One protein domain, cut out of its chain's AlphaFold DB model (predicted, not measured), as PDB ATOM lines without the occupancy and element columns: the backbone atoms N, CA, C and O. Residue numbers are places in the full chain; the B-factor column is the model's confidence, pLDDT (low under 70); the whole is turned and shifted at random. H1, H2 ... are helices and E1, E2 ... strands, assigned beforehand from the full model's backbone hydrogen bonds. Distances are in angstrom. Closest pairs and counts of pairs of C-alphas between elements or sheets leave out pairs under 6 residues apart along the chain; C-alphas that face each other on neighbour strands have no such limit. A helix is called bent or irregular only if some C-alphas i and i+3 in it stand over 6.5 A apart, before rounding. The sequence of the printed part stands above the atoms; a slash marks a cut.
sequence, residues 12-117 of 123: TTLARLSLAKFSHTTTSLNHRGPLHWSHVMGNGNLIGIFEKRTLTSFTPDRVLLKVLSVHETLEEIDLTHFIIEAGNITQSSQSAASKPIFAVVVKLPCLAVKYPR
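What this domain is: This is residues 12 to 117 of the 123 residues of an uncharacterized protein of Aspergillus carbonarius (strain ITEM 5010) (UniProt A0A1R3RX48). One twisted sheet of six strands is folded back on itself like a V, with E4 and E3 in one leaf, E1, E6 and E5 in the other, and E2 as the hinge. H1 follows E4 and packs on the sheet with its first residues, 79 to 83, while residues 91 to 97 stick out. The 106 printed residues hold six named strands and one named helix, in the order E1 E2 E3 E4 H1 E5 E6; the sheet runs E4 E3 E2 E1 E6 E5, is mixed, and the class is mostly strand. The whole is only just compact, close to loose, with a radius of gyration of the C-alphas of 15.2 A, and its outline is flat, 46 by 43 by 20 A.

How they stand to each other: Begin with E1, residues 12 to 27, which bends by 106 degrees at residue 20, and E2, residues 38 to 53, which bends by 112 degrees at residue 43. They form an antiparallel hairpin; look for N 17 and O 48 at 2.8 A and N 40 and O 22 at 2.8 A. E3, residues 62 to 68, is antiparallel to E2, with N 49 and O 66 at 2.8 A. Beside it comes the edge strand E4, residues 73 to 78, with N 67 and O 75 at 2.8 A. E1 to E4 are a meander, each strand the antiparallel neighbour of the one before. On the other side of E1 find E6, residues 110 to 116, parallel to it at 62 degrees, with N 113 and O 23 at 2.8 A. The other edge strand, E5, residues 103 to 107, makes a hairpin with E6, with N 105 and O 112 at 2.8 A. The leaves of this folded sheet, one sheet bent back on itself, face each other with 16 pairs of C-alphas within 11 A. H1, residues 79 to 92, is on the sheet; its closest C-alpha to E3 is that of Thr 80, 5.4 A from that of Arg 62. In H1 every O i to N i+4 pair is within hydrogen-bond range.

Where its parts are: Find C-alpha 12 at (-49.552, -14.703, -33.921), where E1 begins; it spans 29.5 A and E2 26.8 A. E3 spans 18.5 A and E4 13.9 A. H1 runs 20.3 A to C-alpha 92 at (-47.756, -39.680, -55.934). E5 spans 13.3 A, and E6 20.5 A, ending at C-alpha 116, (-37.680, -35.987, -41.411).

The domain as a whole: Look for the two C-alphas farthest apart at Gly 44 and Gln 94, 46.4 A. The printed part has no cut, and no link is long. Its mean pLDDT is 86.7, and residues 91 to 99 are under 70.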
ATOM      1  N   THR A  12     -48.449 -14.491 -34.865       92.69
ATOM      2  CA  THR A  12     -49.552 -14.703 -33.921       92.69
ATOM      3  C   THR A  12     -49.317 -15.993 -33.142       92.69
ATOM      4  O   THR A  12     -49.184 -17.060 -33.735       92.69
ATOM      5  N   THR A  13     -49.285 -15.936 -31.809       94.75
ATOM      6  CA  THR A  13     -49.198 -17.157 -30.987       94.75
ATOM      7  C   THR A  13     -50.538 -17.891 -31.003       94.75
ATOM      8  O   THR A  13     -51.558 -17.318 -30.636       94.75
ATOM      9  N   LEU A  14     -50.535 -19.163 -31.404       94.81
ATOM     10  CA  LEU A  14     -51.708 -20.043 -31.413       94.81
ATOM     11  C   LEU A  14     -51.857 -20.815 -30.098       94.81
ATOM     12  O   LEU A  14     -52.967 -21.006 -29.613       94.81
ATOM     13  N   ALA A  15     -50.742 -21.273 -29.522       94.00
ATOM     14  CA  ALA A  15     -50.731 -21.963 -28.236       94.00
ATOM     15  C   ALA A  15     -49.367 -21.842 -27.551       94.00
ATOM     16  O   ALA A  15     -48.330 -21.775 -28.212       94.00
ATOM     17  N   ARG A  16     -49.365 -21.870 -26.215       94.56
ATOM     18  CA  ARG A  16     -48.158 -21.882 -25.380       94.56
ATOM     19  C   ARG A  16     -48.304 -22.946 -24.298       94.56
ATOM     20  O   ARG A  16     -49.262 -22.922 -23.534       94.56
ATOM     21  N   LEU A  17     -47.356 -23.872 -24.239       93.31
ATOM     22  CA  LEU A  17     -47.383 -25.043 -23.371       93.31
ATOM     23  C   LEU A  17     -46.150 -25.040 -22.471       93.31
ATOM     24  O   LEU A  17     -45.029 -25.006 -22.972       93.31
ATOM     25  N   SER A  18     -46.343 -25.117 -21.155       94.62
ATOM     26  CA  SER A  18     -45.249 -25.451 -20.237       94.62
ATOM     27  C   SER A  18     -44.963 -26.949 -20.337       94.62
ATOM     28  O   SER A  18     -45.885 -27.767 -20.257       94.62
ATOM     29  N   LEU A  19     -43.699 -27.310 -20.558       95.62
ATOM     30  CA  LEU A  19     -43.281 -28.685 -20.787       95.62
ATOM     31  C   LEU A  19     -42.361 -29.165 -19.658       95.62
ATOM     32  O   LEU A  19     -41.354 -28.541 -19.343       95.62
ATOM     33  N   ALA A  20     -42.658 -30.332 -19.093       95.88
ATOM     34  CA  ALA A  20     -41.738 -31.056 -18.218       95.88
ATOM     35  C   ALA A  20     -40.734 -31.896 -19.017       95.88
ATOM     36  O   ALA A  20     -39.659 -32.211 -18.510       95.88
ATOM     37  N   LYS A  21     -41.070 -32.271 -20.258       95.88
ATOM     38  CA  LYS A  21     -40.170 -33.004 -21.152       95.88
ATOM     39  C   LYS A  21     -40.497 -32.742 -22.615       95.88
ATOM     40  O   LYS A  21     -41.654 -32.843 -23.028       95.88
ATOM     41  N   PHE A  22     -39.461 -32.519 -23.405       95.94
ATOM     42  CA  PHE A  22     -39.517 -32.576 -24.857       95.94
ATOM     43  C   PHE A  22     -38.702 -33.768 -25.346       95.94
ATOM     44  O   PHE A  22     -37.627 -34.059 -24.831       95.94
ATOM     45  N   SER A  23     -39.241 -34.521 -26.294       96.25
ATOM     46  CA  SER A  23     -38.544 -35.632 -26.936       96.25
ATOM     47  C   SER A  23     -38.623 -35.459 -28.438       96.25
ATOM     48  O   SER A  23     -39.702 -35.211 -28.967       96.25
ATOM     49  N   HIS A  24     -37.512 -35.602 -29.138       95.12
ATOM     50  CA  HIS A  24     -37.527 -35.507 -30.587       95.12
ATOM     51  C   HIS A  24     -36.656 -36.564 -31.237       95.12
ATOM     52  O   HIS A  24     -35.722 -37.091 -30.635       95.12
ATOM     53  N   THR A  25     -36.984 -36.894 -32.476       93.50
ATOM     54  CA  THR A  25     -36.150 -37.749 -33.308       93.50
ATOM     55  C   THR A  25     -36.328 -37.375 -34.770       93.50
ATOM     56  O   THR A  25     -37.443 -37.093 -35.222       93.50
ATOM     57  N   THR A  26     -35.220 -37.384 -35.508       91.06
ATOM     58  CA  THR A  26     -35.235 -37.197 -36.955       91.06
ATOM     59  C   THR A  26     -34.935 -38.503 -37.666       91.06
ATOM     60  O   THR A  26     -33.935 -39.149 -37.351       91.06
ATOM     61  N   THR A  27     -35.735 -38.875 -38.662       86.50
ATOM     62  CA  THR A  27     -35.509 -40.103 -39.444       86.50
ATOM     63  C   THR A  27     -35.555 -39.857 -40.941       86.50
ATOM     64  O   THR A  27     -36.214 -38.933 -41.398       86.50
ATOM     65  N   SER A  28     -34.912 -40.709 -41.737       82.50
ATOM     66  CA  SER A  28     -35.211 -40.753 -43.172       82.50
ATOM     67  C   SER A  28     -36.637 -41.270 -43.406       82.50
ATOM     68  O   SER A  28     -37.177 -42.021 -42.590       82.50
ATOM     69  N   LEU A  29     -37.250 -40.895 -44.533       75.88
ATOM     70  CA  LEU A  29     -38.613 -41.320 -44.893       75.88
ATOM     71  C   LEU A  29     -38.762 -42.852 -44.936       75.88
ATOM     72  O   LEU A  29     -39.794 -43.397 -44.551       75.88
ATOM     73  N   ASN A  30     -37.691 -43.549 -45.322       77.62
ATOM     74  CA  ASN A  30     -37.651 -45.006 -45.451       77.62
ATOM     75  C   ASN A  30     -37.082 -45.717 -44.214       77.62
ATOM     76  O   ASN A  30     -36.745 -46.899 -44.288       77.62
ATOM     77  N   HIS A  31     -36.955 -45.030 -43.077       82.12
ATOM     78  CA  HIS A  31     -36.387 -45.624 -41.873       82.12
ATOM     79  C   HIS A  31     -37.237 -46.800 -41.356       82.12
ATOM     80  O   HIS A  31     -38.429 -46.665 -41.053       82.12
ATOM     81  N   ARG A  32     -36.606 -47.974 -41.229       77.94
ATOM     82  CA  ARG A  32     -37.208 -49.223 -40.734       77.94
ATOM     83  C   ARG A  32     -36.384 -49.810 -39.583       77.94
ATOM     84  O   ARG A  32     -35.898 -50.928 -39.674       77.94
ATOM     85  N   GLY A  33     -36.227 -49.046 -38.508       84.62
ATOM     86  CA  GLY A  33     -35.526 -49.489 -37.303       84.62
ATOM     87  C   GLY A  33     -36.019 -48.783 -36.036       84.62
ATOM     88  O   GLY A  33     -36.925 -47.943 -36.117       84.62
ATOM     89  N   PRO A  34     -35.440 -49.115 -34.868       87.00
ATOM     90  CA  PRO A  34     -35.671 -48.394 -33.620       87.00
ATOM     91  C   PRO A  34     -35.330 -46.905 -33.755       87.00
ATOM     92  O   PRO A  34     -34.368 -46.536 -34.423       87.00
ATOM     93  N   LEU A  35     -36.124 -46.044 -33.122       89.19
ATOM     94  CA  LEU A  35     -35.915 -44.598 -33.156       89.19
ATOM     95  C   LEU A  35     -34.928 -44.177 -32.067       89.19
ATOM     96  O   LEU A  35     -35.124 -44.502 -30.898       89.19
ATOM     97  N   HIS A  36     -33.909 -43.409 -32.450       91.00
ATOM     98  CA  HIS A  36     -33.009 -42.766 -31.500       91.00
ATOM     99  C   HIS A  36     -33.619 -41.438 -31.045       91.00
ATOM    100  O   HIS A  36     -33.628 -40.459 -31.798       91.00
ATOM    101  N   TRP A  37     -34.179 -41.422 -29.838       94.62
ATOM    102  CA  TRP A  37     -34.816 -40.242 -29.265       94.62
ATOM    103  C   TRP A  37     -33.813 -39.383 -28.497       94.62
ATOM    104  O   TRP A  37     -33.089 -39.871 -27.635       94.62
ATOM    105  N   SER A  38     -33.836 -38.085 -28.775       94.31
ATOM    106  CA  SER A  38     -33.207 -37.057 -27.955       94.31
ATOM    107  C   SER A  38     -34.224 -36.546 -26.943       94.31
ATOM    108  O   SER A  38     -35.365 -36.247 -27.304       94.31
ATOM    109  N   HIS A  39     -33.828 -36.425 -25.678       95.38
ATOM    110  CA  HIS A  39     -34.711 -36.005 -24.592       95.38
ATOM    111  C   HIS A  39     -34.174 -34.748 -23.912       95.38
ATOM    112  O   HIS A  39     -33.022 -34.707 -23.493       95.38
ATOM    113  N   VAL A  40     -35.040 -33.749 -23.758       94.38
ATOM    114  CA  VAL A  40     -34.769 -32.527 -23.003       94.38
ATOM    115  C   VAL A  40     -35.732 -32.470 -21.829       94.38
ATOM    116  O   VAL A  40     -36.953 -32.462 -22.011       94.38
ATOM    117  N   MET A  41     -35.182 -32.445 -20.619       94.62
ATOM    118  CA  MET A  41     -35.960 -32.302 -19.392       94.62
ATOM    119  C   MET A  41     -36.202 -30.825 -19.113       94.62
ATOM    120  O   MET A  41     -35.284 -30.013 -19.183       94.62
ATOM    121  N   GLY A  42     -37.455 -30.480 -18.831       88.12
ATOM    122  CA  GLY A  42     -37.871 -29.091 -18.777       88.12
ATOM    123  C   GLY A  42     -37.528 -28.381 -17.479       88.12
ATOM    124  O   GLY A  42     -37.201 -27.203 -17.521       88.12
ATOM    125  N   ASN A  43     -37.599 -29.074 -16.337       87.62
ATOM    126  CA  ASN A  43     -37.309 -28.521 -15.005       87.62
ATOM    127  C   ASN A  43     -37.946 -27.130 -14.752       87.62
ATOM    128  O   ASN A  43     -37.341 -26.275 -14.117       87.62
ATOM    129  N   GLY A  44     -39.151 -26.892 -15.291       86.94
ATOM    130  CA  GLY A  44     -39.881 -25.616 -15.198       86.94
ATOM    131  C   GLY A  44     -39.550 -24.565 -16.271       86.94
ATOM    132  O   GLY A  44     -40.259 -23.571 -16.385       86.94
ATOM    133  N   ASN A  45     -38.535 -24.802 -17.100       91.62
ATOM    134  CA  ASN A  45     -37.918 -23.810 -17.988       91.62
ATOM    135  C   ASN A  45     -38.158 -24.058 -19.483       91.62
ATOM    136  O   ASN A  45     -37.623 -23.337 -20.324       91.62
ATOM    137  N   LEU A  46     -38.921 -25.095 -19.823       95.69
ATOM    138  CA  LEU A  46     -39.134 -25.530 -21.197       95.69
ATOM    139  C   LEU A  46     -40.545 -25.187 -21.654       95.69
ATOM    140  O   LEU A  46     -41.531 -25.492 -20.977       95.69
ATOM    141  N   ILE A  47     -40.635 -24.546 -22.815       95.69
ATOM    142  CA  ILE A  47     -41.889 -24.022 -23.346       95.69
ATOM    143  C   ILE A  47     -42.030 -24.438 -24.806       95.69
ATOM    144  O   ILE A  47     -41.152 -24.178 -25.622       95.69
ATOM    145  N   GLY A  48     -43.155 -25.065 -25.136       95.19
ATOM    146  CA  GLY A  48     -43.589 -25.276 -26.513       95.19
ATOM    147  C   GLY A  48     -44.490 -24.129 -26.958       95.19
ATOM    148  O   GLY A  48     -45.438 -23.789 -26.251       95.19
ATOM    149  N   ILE A  49     -44.226 -23.535 -28.115       95.25
ATOM    150  CA  ILE A  49     -45.048 -22.478 -28.708       95.25
ATOM    151  C   ILE A  49     -45.480 -22.919 -30.096       95.25
ATOM    152  O   ILE A  49     -44.645 -23.268 -30.923       95.25
ATOM    153  N   PHE A  50     -46.779 -22.858 -30.356       94.31
ATOM    154  CA  PHE A  50     -47.315 -22.904 -31.706       94.31
ATOM    155  C   PHE A  50     -47.572 -21.470 -32.147       94.31
ATOM    156  O   PHE A  50     -48.283 -20.739 -31.457       94.31
ATOM    157  N   GLU A  51     -47.004 -21.058 -33.272       94.81
ATOM    158  CA  GLU A  51     -47.196 -19.720 -33.832       94.81
ATOM    159  C   GLU A  51     -47.606 -19.791 -35.300       94.81
ATOM    160  O   GLU A  51     -47.211 -20.695 -36.031       94.81
ATOM    161  N   LYS A  52     -48.399 -18.817 -35.726       93.31
ATOM    162  CA  LYS A  52     -48.751 -18.556 -37.112       93.31
ATOM    163  C   LYS A  52     -47.933 -17.360 -37.588       93.31
ATOM    164  O   LYS A  52     -48.026 -16.291 -36.989       93.31
ATOM    165  N   ARG A  53     -47.133 -17.540 -38.634       90.38
ATOM    166  CA  ARG A  53     -46.290 -16.514 -39.252       90.38
ATOM    167  C   ARG A  53     -46.856 -16.155 -40.621       90.38
ATOM    168  O   ARG A  53     -46.880 -17.003 -41.518       90.38
ATOM    169  N   THR A  54     -47.264 -14.904 -40.778       86.12
ATOM    170  CA  THR A  54     -47.636 -14.338 -42.077       86.12
ATOM    171  C   THR A  54     -46.377 -13.754 -42.705       86.12
ATOM    172  O   THR A  54     -45.776 -12.830 -42.166       86.12
ATOM    173  N   LEU A  55     -45.917 -14.350 -43.808       76.81
ATOM    174  CA  LEU A  55     -44.686 -13.925 -44.486       76.81
ATOM    175  C   LEU A  55     -44.955 -12.738 -45.418       76.81
ATOM    176  O   LEU A  55     -44.296 -11.709 -45.308       76.81
ATOM    177  N   THR A  56     -45.921 -12.879 -46.327       76.12
ATOM    178  CA  THR A  56     -46.381 -11.834 -47.256       76.12
ATOM    179  C   THR A  56     -47.839 -12.093 -47.641       76.12
ATOM    180  O   THR A  56     -48.300 -13.226 -47.542       76.12
ATOM    181  N   SER A  57     -48.543 -11.095 -48.186       72.50
ATOM    182  CA  SER A  57     -49.937 -11.248 -48.648       72.50
ATOM    183  C   SER A  57     -50.141 -12.306 -49.746       72.50
ATOM    184  O   SER A  57     -51.270 -12.706 -50.005       72.50
ATOM    185  N   PHE A  58     -49.064 -12.748 -50.406       73.06
ATOM    186  CA  PHE A  58     -49.097 -13.709 -51.516       73.06
ATOM    187  C   PHE A  58     -48.575 -15.097 -51.136       73.06
ATOM    188  O   PHE A  58     -48.590 -16.006 -51.964       73.06
ATOM    189  N   THR A  59     -48.082 -15.271 -49.908       74.81
ATOM    190  CA  THR A  59     -47.604 -16.566 -49.421       74.81
ATOM    191  C   THR A  59     -48.568 -17.113 -48.378       74.81
ATOM    192  O   THR A  59     -49.046 -16.351 -47.539       74.81
ATOM    193  N   PRO A  60     -48.876 -18.423 -48.403       80.62
ATOM    194  CA  PRO A  60     -49.706 -19.021 -47.372       80.62
ATOM    195  C   PRO A  60     -49.085 -18.818 -45.993       80.62
ATOM    196  O   PRO A  60     -47.868 -18.952 -45.819       80.62
ATOM    197  N   ASP A  61     -49.942 -18.555 -45.013       89.19
ATOM    198  CA  ASP A  61     -49.532 -18.490 -43.620       89.19
ATOM    199  C   ASP A  61     -48.857 -19.796 -43.190       89.19
ATOM    200  O   ASP A  61     -49.313 -20.902 -43.506       89.19
ATOM    201  N   ARG A  62     -47.772 -19.667 -42.428       91.56
ATOM    202  CA  ARG A  62     -47.024 -20.816 -41.918       91.56
ATOM    203  C   ARG A  62     -47.309 -21.040 -40.451       91.56
ATOM    204  O   ARG A  62     -47.298 -20.092 -39.673       91.56
ATOM    205  N   VAL A  63     -47.531 -22.287 -40.061       93.38
ATOM    206  CA  VAL A  63     -47.651 -22.676 -38.657       93.38
ATOM    207  C   VAL A  63     -46.352 -23.331 -38.222       93.38
ATOM    208  O   VAL A  63     -45.901 -24.295 -38.838       93.38
ATOM    209  N   LEU A  64     -45.761 -22.816 -37.150       93.75
ATOM    210  CA  LEU A  64     -44.486 -23.271 -36.615       93.75
ATOM    211  C   LEU A  64     -44.664 -23.789 -35.190       93.75
ATOM    212  O   LEU A  64     -45.389 -23.195 -34.393       93.75
ATOM    213  N   LEU A  65     -43.959 -24.869 -34.867       94.12
ATOM    214  CA  LEU A  65     -43.727 -25.320 -33.501       94.12
ATOM    215  C   LEU A  65     -42.320 -24.895 -33.082       94.12
ATOM    216  O   LEU A  65     -41.338 -25.331 -33.676       94.12
ATOM    217  N   LYS A  66     -42.222 -24.092 -32.028       94.69
ATOM    218  CA  LYS A  66     -40.966 -23.737 -31.369       94.69
ATOM    219  C   LYS A  66     -40.876 -24.412 -30.014       94.69
ATOM    220  O   LYS A  66     -41.835 -24.386 -29.247       94.69
ATOM    221  N   VAL A  67     -39.717 -24.965 -29.692       95.19
ATOM    222  CA  VAL A  67     -39.398 -25.438 -28.346       95.19
ATOM    223  C   VAL A  67     -38.275 -24.576 -27.804       95.19
ATOM    224  O   VAL A  67     -37.193 -24.516 -28.380       95.19
ATOM    225  N   LEU A  68     -38.553 -23.881 -26.710       95.12
ATOM    226  CA  LEU A  68     -37.669 -22.897 -26.101       95.12
ATOM    227  C   LEU A  68     -37.220 -23.388 -24.730       95.12
ATOM    228  O   LEU A  68     -38.051 -23.844 -23.941       95.12
ATOM    229  N   SER A  69     -35.933 -23.247 -24.439       91.69
ATOM    230  CA  SER A  69     -35.434 -23.182 -23.065       91.69
ATOM    231  C   SER A  69     -35.333 -21.712 -22.638       91.69
ATOM    232  O   SER A  69     -35.458 -20.809 -23.466       91.69
ATOM    233  N   VAL A  70     -35.071 -21.451 -21.355       84.75
ATOM    234  CA  VAL A  70     -34.817 -20.088 -20.844       84.75
ATOM    235  C   VAL A  70     -33.715 -19.358 -21.624       84.75
ATOM    236  O   VAL A  70     -33.771 -18.137 -21.741       84.75
ATOM    237  N   HIS A  71     -32.739 -20.083 -22.172       81.75
ATOM    238  CA  HIS A  71     -31.534 -19.491 -22.753       81.75
ATOM    239  C   HIS A  71     -31.520 -19.498 -24.285       81.75
ATOM    240  O   HIS A  71     -30.749 -18.749 -24.878       81.75
ATOM    241  N   GLU A  72     -32.343 -20.325 -24.939       89.44
ATOM    242  CA  GLU A  72     -32.269 -20.503 -26.392       89.44
ATOM    243  C   GLU A  72     -33.507 -21.176 -27.007       89.44
ATOM    244  O   GLU A  72     -34.326 -21.801 -26.328       89.44
ATOM    245  N   THR A  73     -33.616 -21.080 -28.336       92.31
ATOM    246  CA  THR A  73     -34.537 -21.909 -29.127       92.31
ATOM    247  C   THR A  73     -33.875 -23.251 -29.402       92.31
ATOM    248  O   THR A  73     -32.869 -23.302 -30.097       92.31
ATOM    249  N   LEU A  74     -34.450 -24.327 -28.869       92.88
ATOM    250  CA  LEU A  74     -33.937 -25.685 -29.038       92.88
ATOM    251  C   LEU A  74     -34.372 -26.298 -30.369       92.88
ATOM    252  O   LEU A  74     -33.581 -26.954 -31.030       92.88
ATOM    253  N   GLU A  75     -35.629 -26.081 -30.763       92.69
ATOM    254  CA  GLU A  75     -36.176 -26.564 -32.034       92.69
ATOM    255  C   GLU A  75     -37.151 -25.537 -32.625       92.69
ATOM    256  O   GLU A  75     -37.931 -24.925 -31.893       92.69
ATOM    257  N   GLU A  76     -37.138 -25.387 -33.950       93.56
ATOM    258  CA  GLU A  76     -38.131 -24.641 -34.736       93.56
ATOM    259  C   GLU A  76     -38.547 -25.518 -35.927       93.56
ATOM    260  O   GLU A  76     -37.740 -25.842 -36.797       93.56
ATOM    261  N   ILE A  77     -39.809 -25.945 -35.941       91.75
ATOM    262  CA  ILE A  77     -40.350 -26.928 -36.881       91.75
ATOM    263  C   ILE A  77     -41.483 -26.283 -37.679       91.75
ATOM    264  O   ILE A  77     -42.486 -25.862 -37.103       91.75
ATOM    265  N   ASP A  78     -41.349 -26.248 -39.006       91.62
ATOM    266  CA  ASP A  78     -42.388 -25.761 -39.918       91.62
ATOM    267  C   ASP A  78     -43.434 -26.850 -40.186       91.62
ATOM    268  O   ASP A  78     -43.218 -27.780 -40.965       91.62
ATOM    269  N   LEU A  79     -44.580 -26.756 -39.506       91.25
ATOM    270  CA  LEU A  79     -45.664 -27.730 -39.637       91.25
ATOM    271  C   LEU A  79     -46.339 -27.623 -41.005       91.25
ATOM    272  O   LEU A  79     -46.737 -28.640 -41.572       91.25
ATOM    273  N   THR A  80     -46.437 -26.410 -41.555       91.19
ATOM    274  CA  THR A  80     -47.013 -26.179 -42.885       91.19
ATOM    275  C   THR A  80     -46.182 -26.871 -43.961       91.19
ATOM    276  O   THR A  80     -46.753 -27.520 -44.838       91.19
ATOM    277  N   HIS A  81     -44.849 -26.819 -43.865       88.94
ATOM    278  CA  HIS A  81     -43.959 -27.564 -44.761       88.94
ATOM    279  C   HIS A  81     -44.288 -29.066 -44.776       88.94
ATOM    280  O   HIS A  81     -44.484 -29.641 -45.846       88.94
ATOM    281  N   PHE A  82     -44.421 -29.698 -43.604       87.44
ATOM    282  CA  PHE A  82     -44.699 -31.137 -43.525       87.44
ATOM    283  C   PHE A  82     -46.117 -31.520 -43.947       87.44
ATOM    284  O   PHE A  82     -46.311 -32.616 -44.471       87.44
ATOM    285  N   ILE A  83     -47.102 -30.635 -43.771       87.69
ATOM    286  CA  ILE A  83     -48.454 -30.842 -44.310       87.69
ATOM    287  C   ILE A  83     -48.409 -30.882 -45.844       87.69
ATOM    288  O   ILE A  83     -48.972 -31.796 -46.448       87.69
ATOM    289  N   ILE A  84     -47.705 -29.932 -46.469       86.81
ATOM    290  CA  ILE A  84     -47.549 -29.875 -47.930       86.81
ATOM    291  C   ILE A  84     -46.796 -31.113 -48.437       86.81
ATOM    292  O   ILE A  84     -47.250 -31.778 -49.367       86.81
ATOM    293  N   GLU A  85     -45.676 -31.464 -47.801       84.81
ATOM    294  CA  GLU A  85     -44.873 -32.634 -48.175       84.81
ATOM    295  C   GLU A  85     -45.675 -33.941 -48.058       84.81
ATOM    296  O   GLU A  85     -45.657 -34.767 -48.973       84.81
ATOM    297  N   ALA A  86     -46.452 -34.111 -46.983       82.44
ATOM    298  CA  ALA A  86     -47.321 -35.273 -46.806       82.44
ATOM    299  C   ALA A  86     -48.415 -35.355 -47.890       82.44
ATOM    300  O   ALA A  86     -48.716 -36.451 -48.379       82.44
ATOM    301  N   GLY A  87     -48.973 -34.213 -48.303       82.94
ATOM    302  CA  GLY A  87     -49.916 -34.128 -49.421       82.94
ATOM    303  C   GLY A  87     -49.303 -34.606 -50.740       82.94
ATOM    304  O   GLY A  87     -49.886 -35.453 -51.419       82.94
ATOM    305  N   ASN A  88     -48.089 -34.152 -51.057       82.50
ATOM    306  CA  ASN A  88     -47.377 -34.526 -52.285       82.50
ATOM    307  C   ASN A  88     -47.036 -36.032 -52.337       82.50
ATOM    308  O   ASN A  88     -47.148 -36.674 -53.386       82.50
ATOM    309  N   ILE A  89     -46.663 -36.631 -51.201       77.38
ATOM    310  CA  ILE A  89     -46.391 -38.079 -51.115       77.38
ATOM    311  C   ILE A  89     -47.675 -38.888 -51.327       77.38
ATOM    312  O   ILE A  89     -47.667 -39.886 -52.047       77.38
ATOM    313  N   THR A  90     -48.786 -38.445 -50.736       71.69
ATOM    314  CA  THR A  90     -50.083 -39.126 -50.864       71.69
ATOM    315  C   THR A  90     -50.592 -39.095 -52.306       71.69
ATOM    316  O   THR A  90     -51.105 -40.096 -52.792       71.69
ATOM    317  N   GLN A  91     -50.402 -37.984 -53.021       68.19
ATOM    318  CA  GLN A  91     -50.810 -37.861 -54.427       68.19
ATOM    319  C   GLN A  91     -49.955 -38.698 -55.391       68.19
ATOM    320  O   GLN A  91     -50.464 -39.176 -56.401       68.19
ATOM    321  N   SER A  92     -48.670 -38.894 -55.088       65.44
ATOM    322  CA  SER A  92     -47.756 -39.680 -55.934       65.44
ATOM    323  C   SER A  92     -47.834 -41.195 -55.696       65.44
ATOM    324  O   SER A  92     -47.450 -41.974 -56.568       65.44
ATOM    325  N   SER A  93     -48.352 -41.632 -54.545       64.56
ATOM    326  CA  SER A  93     -48.392 -43.045 -54.146       64.56
ATOM    327  C   SER A  93     -49.786 -43.646 -54.368       64.56
ATOM    328  O   SER A  93     -50.679 -43.463 -53.550       64.56
ATOM    329  N   GLN A  94     -49.987 -44.407 -55.452       56.75
ATOM    330  CA  GLN A  94     -51.285 -45.045 -55.763       56.75
ATOM    331  C   GLN A  94     -51.612 -46.301 -54.926       56.75
ATOM    332  O   GLN A  94     -52.718 -46.826 -55.033       56.75
ATOM    333  N   SER A  95     -50.708 -46.812 -54.081       52.69
ATOM    334  CA  SER A  95     -51.043 -47.922 -53.179       52.69
ATOM    335  C   SER A  95     -50.151 -47.993 -51.935       52.69
ATOM    336  O   SER A  95     -48.983 -47.609 -51.971       52.69
ATOM    337  N   ALA A  96     -50.737 -48.560 -50.874       52.16
ATOM    338  CA  ALA A  96     -50.228 -48.801 -49.520       52.16
ATOM    339  C   ALA A  96     -50.234 -47.596 -48.561       52.16
ATOM    340  O   ALA A  96     -49.756 -46.509 -48.869       52.16
ATOM    341  N   ALA A  97     -50.761 -47.836 -47.353       55.72
ATOM    342  CA  ALA A  97     -50.750 -46.906 -46.230       55.72
ATOM    343  C   ALA A  97     -49.318 -46.418 -45.958       55.72
ATOM    344  O   ALA A  97     -48.483 -47.146 -45.410       55.72
ATOM    345  N   SER A  98     -49.017 -45.191 -46.376       64.62
ATOM    346  CA  SER A  98     -47.720 -44.574 -46.146       64.62
ATOM    347  C   SER A  98     -47.589 -44.234 -44.660       64.62
ATOM    348  O   SER A  98     -48.514 -43.736 -44.016       64.62
ATOM    349  N   LYS A  99     -46.434 -44.554 -44.064       69.88
ATOM    350  CA  LYS A  99     -46.158 -44.148 -42.680       69.88
ATOM    351  C   LYS A  99     -46.145 -42.618 -42.618       69.88
ATOM    352  O   LYS A  99     -45.543 -42.000 -43.496       69.88
ATOM    353  N   PRO A 100     -46.713 -42.000 -41.567       75.94
ATOM    354  CA  PRO A 100     -46.682 -40.553 -41.437       75.94
ATOM    355  C   PRO A 100     -45.229 -40.075 -41.348       75.94
ATOM    356  O   PRO A 100     -44.451 -40.545 -40.501       75.94
ATOM    357  N   ILE A 101     -44.867 -39.153 -42.240       82.69
ATOM    358  CA  ILE A 101     -43.531 -38.543 -42.302       82.69
ATOM    359  C   ILE A 101     -43.268 -37.675 -41.069       82.69
ATOM    360  O   ILE A 101     -42.149 -37.623 -40.567       82.69
ATOM    361  N   PHE A 102     -44.340 -37.103 -40.524       88.19
ATOM    362  CA  PHE A 102     -44.365 -36.255 -39.348       88.19
ATOM    363  C   PHE A 102     -45.351 -36.821 -38.322       88.19
ATOM    364  O   PHE A 102     -46.458 -37.219 -38.680       88.19
ATOM    365  N   ALA A 103     -44.966 -36.870 -37.051       87.94
ATOM    366  CA  ALA A 103     -45.849 -37.281 -35.967       87.94
ATOM    367  C   ALA A 103     -45.570 -36.469 -34.703       87.94
ATOM    368  O   ALA A 103     -44.415 -36.287 -34.318       87.94
ATOM    369  N   VAL A 104     -46.639 -36.041 -34.032       89.81
ATOM    370  CA  VAL A 104     -46.584 -35.354 -32.740       89.81
ATOM    371  C   VAL A 104     -47.445 -36.119 -31.755       89.81
ATOM    372  O   VAL A 104     -48.590 -36.455 -32.046       89.81
ATOM    373  N   VAL A 105     -46.897 -36.369 -30.573       90.00
ATOM    374  CA  VAL A 105     -47.621 -36.931 -29.437       90.00
ATOM    375  C   VAL A 105     -47.584 -35.916 -28.309       90.00
ATOM    376  O   VAL A 105     -46.512 -35.537 -27.833       90.00
ATOM    377  N   VAL A 106     -48.767 -35.491 -27.871       88.00
ATOM    378  CA  VAL A 106     -48.938 -34.589 -26.730       88.00
ATOM    379  C   VAL A 106     -49.515 -35.390 -25.571       88.00
ATOM    380  O   VAL A 106     -50.647 -35.864 -25.635       88.00
ATOM    381  N   LYS A 107     -48.742 -35.532 -24.495       90.88
ATOM    382  CA  LYS A 107     -49.219 -36.042 -23.205       90.88
ATOM    383  C   LYS A 107     -48.745 -35.067 -22.150       90.88
ATOM    384  O   LYS A 107     -47.668 -35.260 -21.590       90.88
ATOM    385  N   LEU A 108     -49.500 -33.987 -21.949       86.62
ATOM    386  CA  LEU A 108     -49.075 -32.896 -21.077       86.62
ATOM    387  C   LEU A 108     -48.632 -33.422 -19.698       86.62
ATOM    388  O   LEU A 108     -49.266 -34.331 -19.160       86.62
ATOM    389  N   PRO A 109     -47.535 -32.884 -19.142       92.25
ATOM    390  CA  PRO A 109     -46.709 -31.783 -19.662       92.25
ATOM    391  C   PRO A 109     -45.574 -32.240 -20.614       92.25
ATOM    392  O   PRO A 109     -44.504 -31.647 -20.637       92.25
ATOM    393  N   CYS A 110     -45.738 -33.324 -21.375       95.50
ATOM    394  CA  CYS A 110     -44.724 -33.856 -22.293       95.50
ATOM    395  C   CYS A 110     -45.123 -33.704 -23.768       95.50
ATOM    396  O   CYS A 110     -46.274 -33.941 -24.144       95.50
ATOM    397  N   LEU A 111     -44.135 -33.395 -24.608       95.50
ATOM    398  CA  LEU A 111     -44.269 -33.323 -26.062       95.50
ATOM    399  C   LEU A 111     -43.231 -34.233 -26.723       95.50
ATOM    400  O   LEU A 111     -42.048 -34.148 -26.393       95.50
ATOM    401  N   ALA A 112     -43.658 -35.090 -27.650       95.56
ATOM    402  CA  ALA A 112     -42.762 -35.912 -28.458       95.56
ATOM    403  C   ALA A 112     -42.996 -35.675 -29.953       95.56
ATOM    404  O   ALA A 112     -44.143 -35.705 -30.398       95.56
ATOM    405  N   VAL A 113     -41.929 -35.457 -30.726       94.38
ATOM    406  CA  VAL A 113     -42.019 -35.139 -32.160       94.38
ATOM    407  C   VAL A 113     -41.075 -36.015 -32.978       94.38
ATOM    408  O   VAL A 113     -39.886 -36.113 -32.690       94.38
ATOM    409  N   LYS A 114     -41.603 -36.641 -34.028       92.50
ATOM    410  CA  LYS A 114     -40.829 -37.356 -35.046       92.50
ATOM    411  C   LYS A 114     -41.000 -36.637 -36.377       92.50
ATOM    412  O   LYS A 114     -42.134 -36.465 -36.818       92.50
ATOM    413  N   TYR A 115     -39.902 -36.279 -37.030       90.75
ATOM    414  CA  TYR A 115     -39.925 -35.577 -38.315       90.75
ATOM    415  C   TYR A 115     -38.752 -35.998 -39.213       90.75
ATOM    416  O   TYR A 115     -37.786 -36.595 -38.734       90.75
ATOM    417  N   PRO A 116     -38.810 -35.762 -40.529       86.94
ATOM    418  CA  PRO A 116     -37.680 -35.987 -41.411       86.94
ATOM    419  C   PRO A 116     -36.527 -35.034 -41.090       86.94
ATOM    420  O   PRO A 116     -36.744 -33.880 -40.737       86.94
ATOM    421  N   ARG A 117     -35.281 -35.496 -41.249       75.88
ATOM    422  CA  ARG A 117     -34.092 -34.638 -41.058       75.88
ATOM    423  C   ARG A 117     -33.968 -33.538 -42.128       75.88
ATOM    424  O   ARG A 117     -33.233 -32.575 -41.931       75.88
TER     425      ARG A 117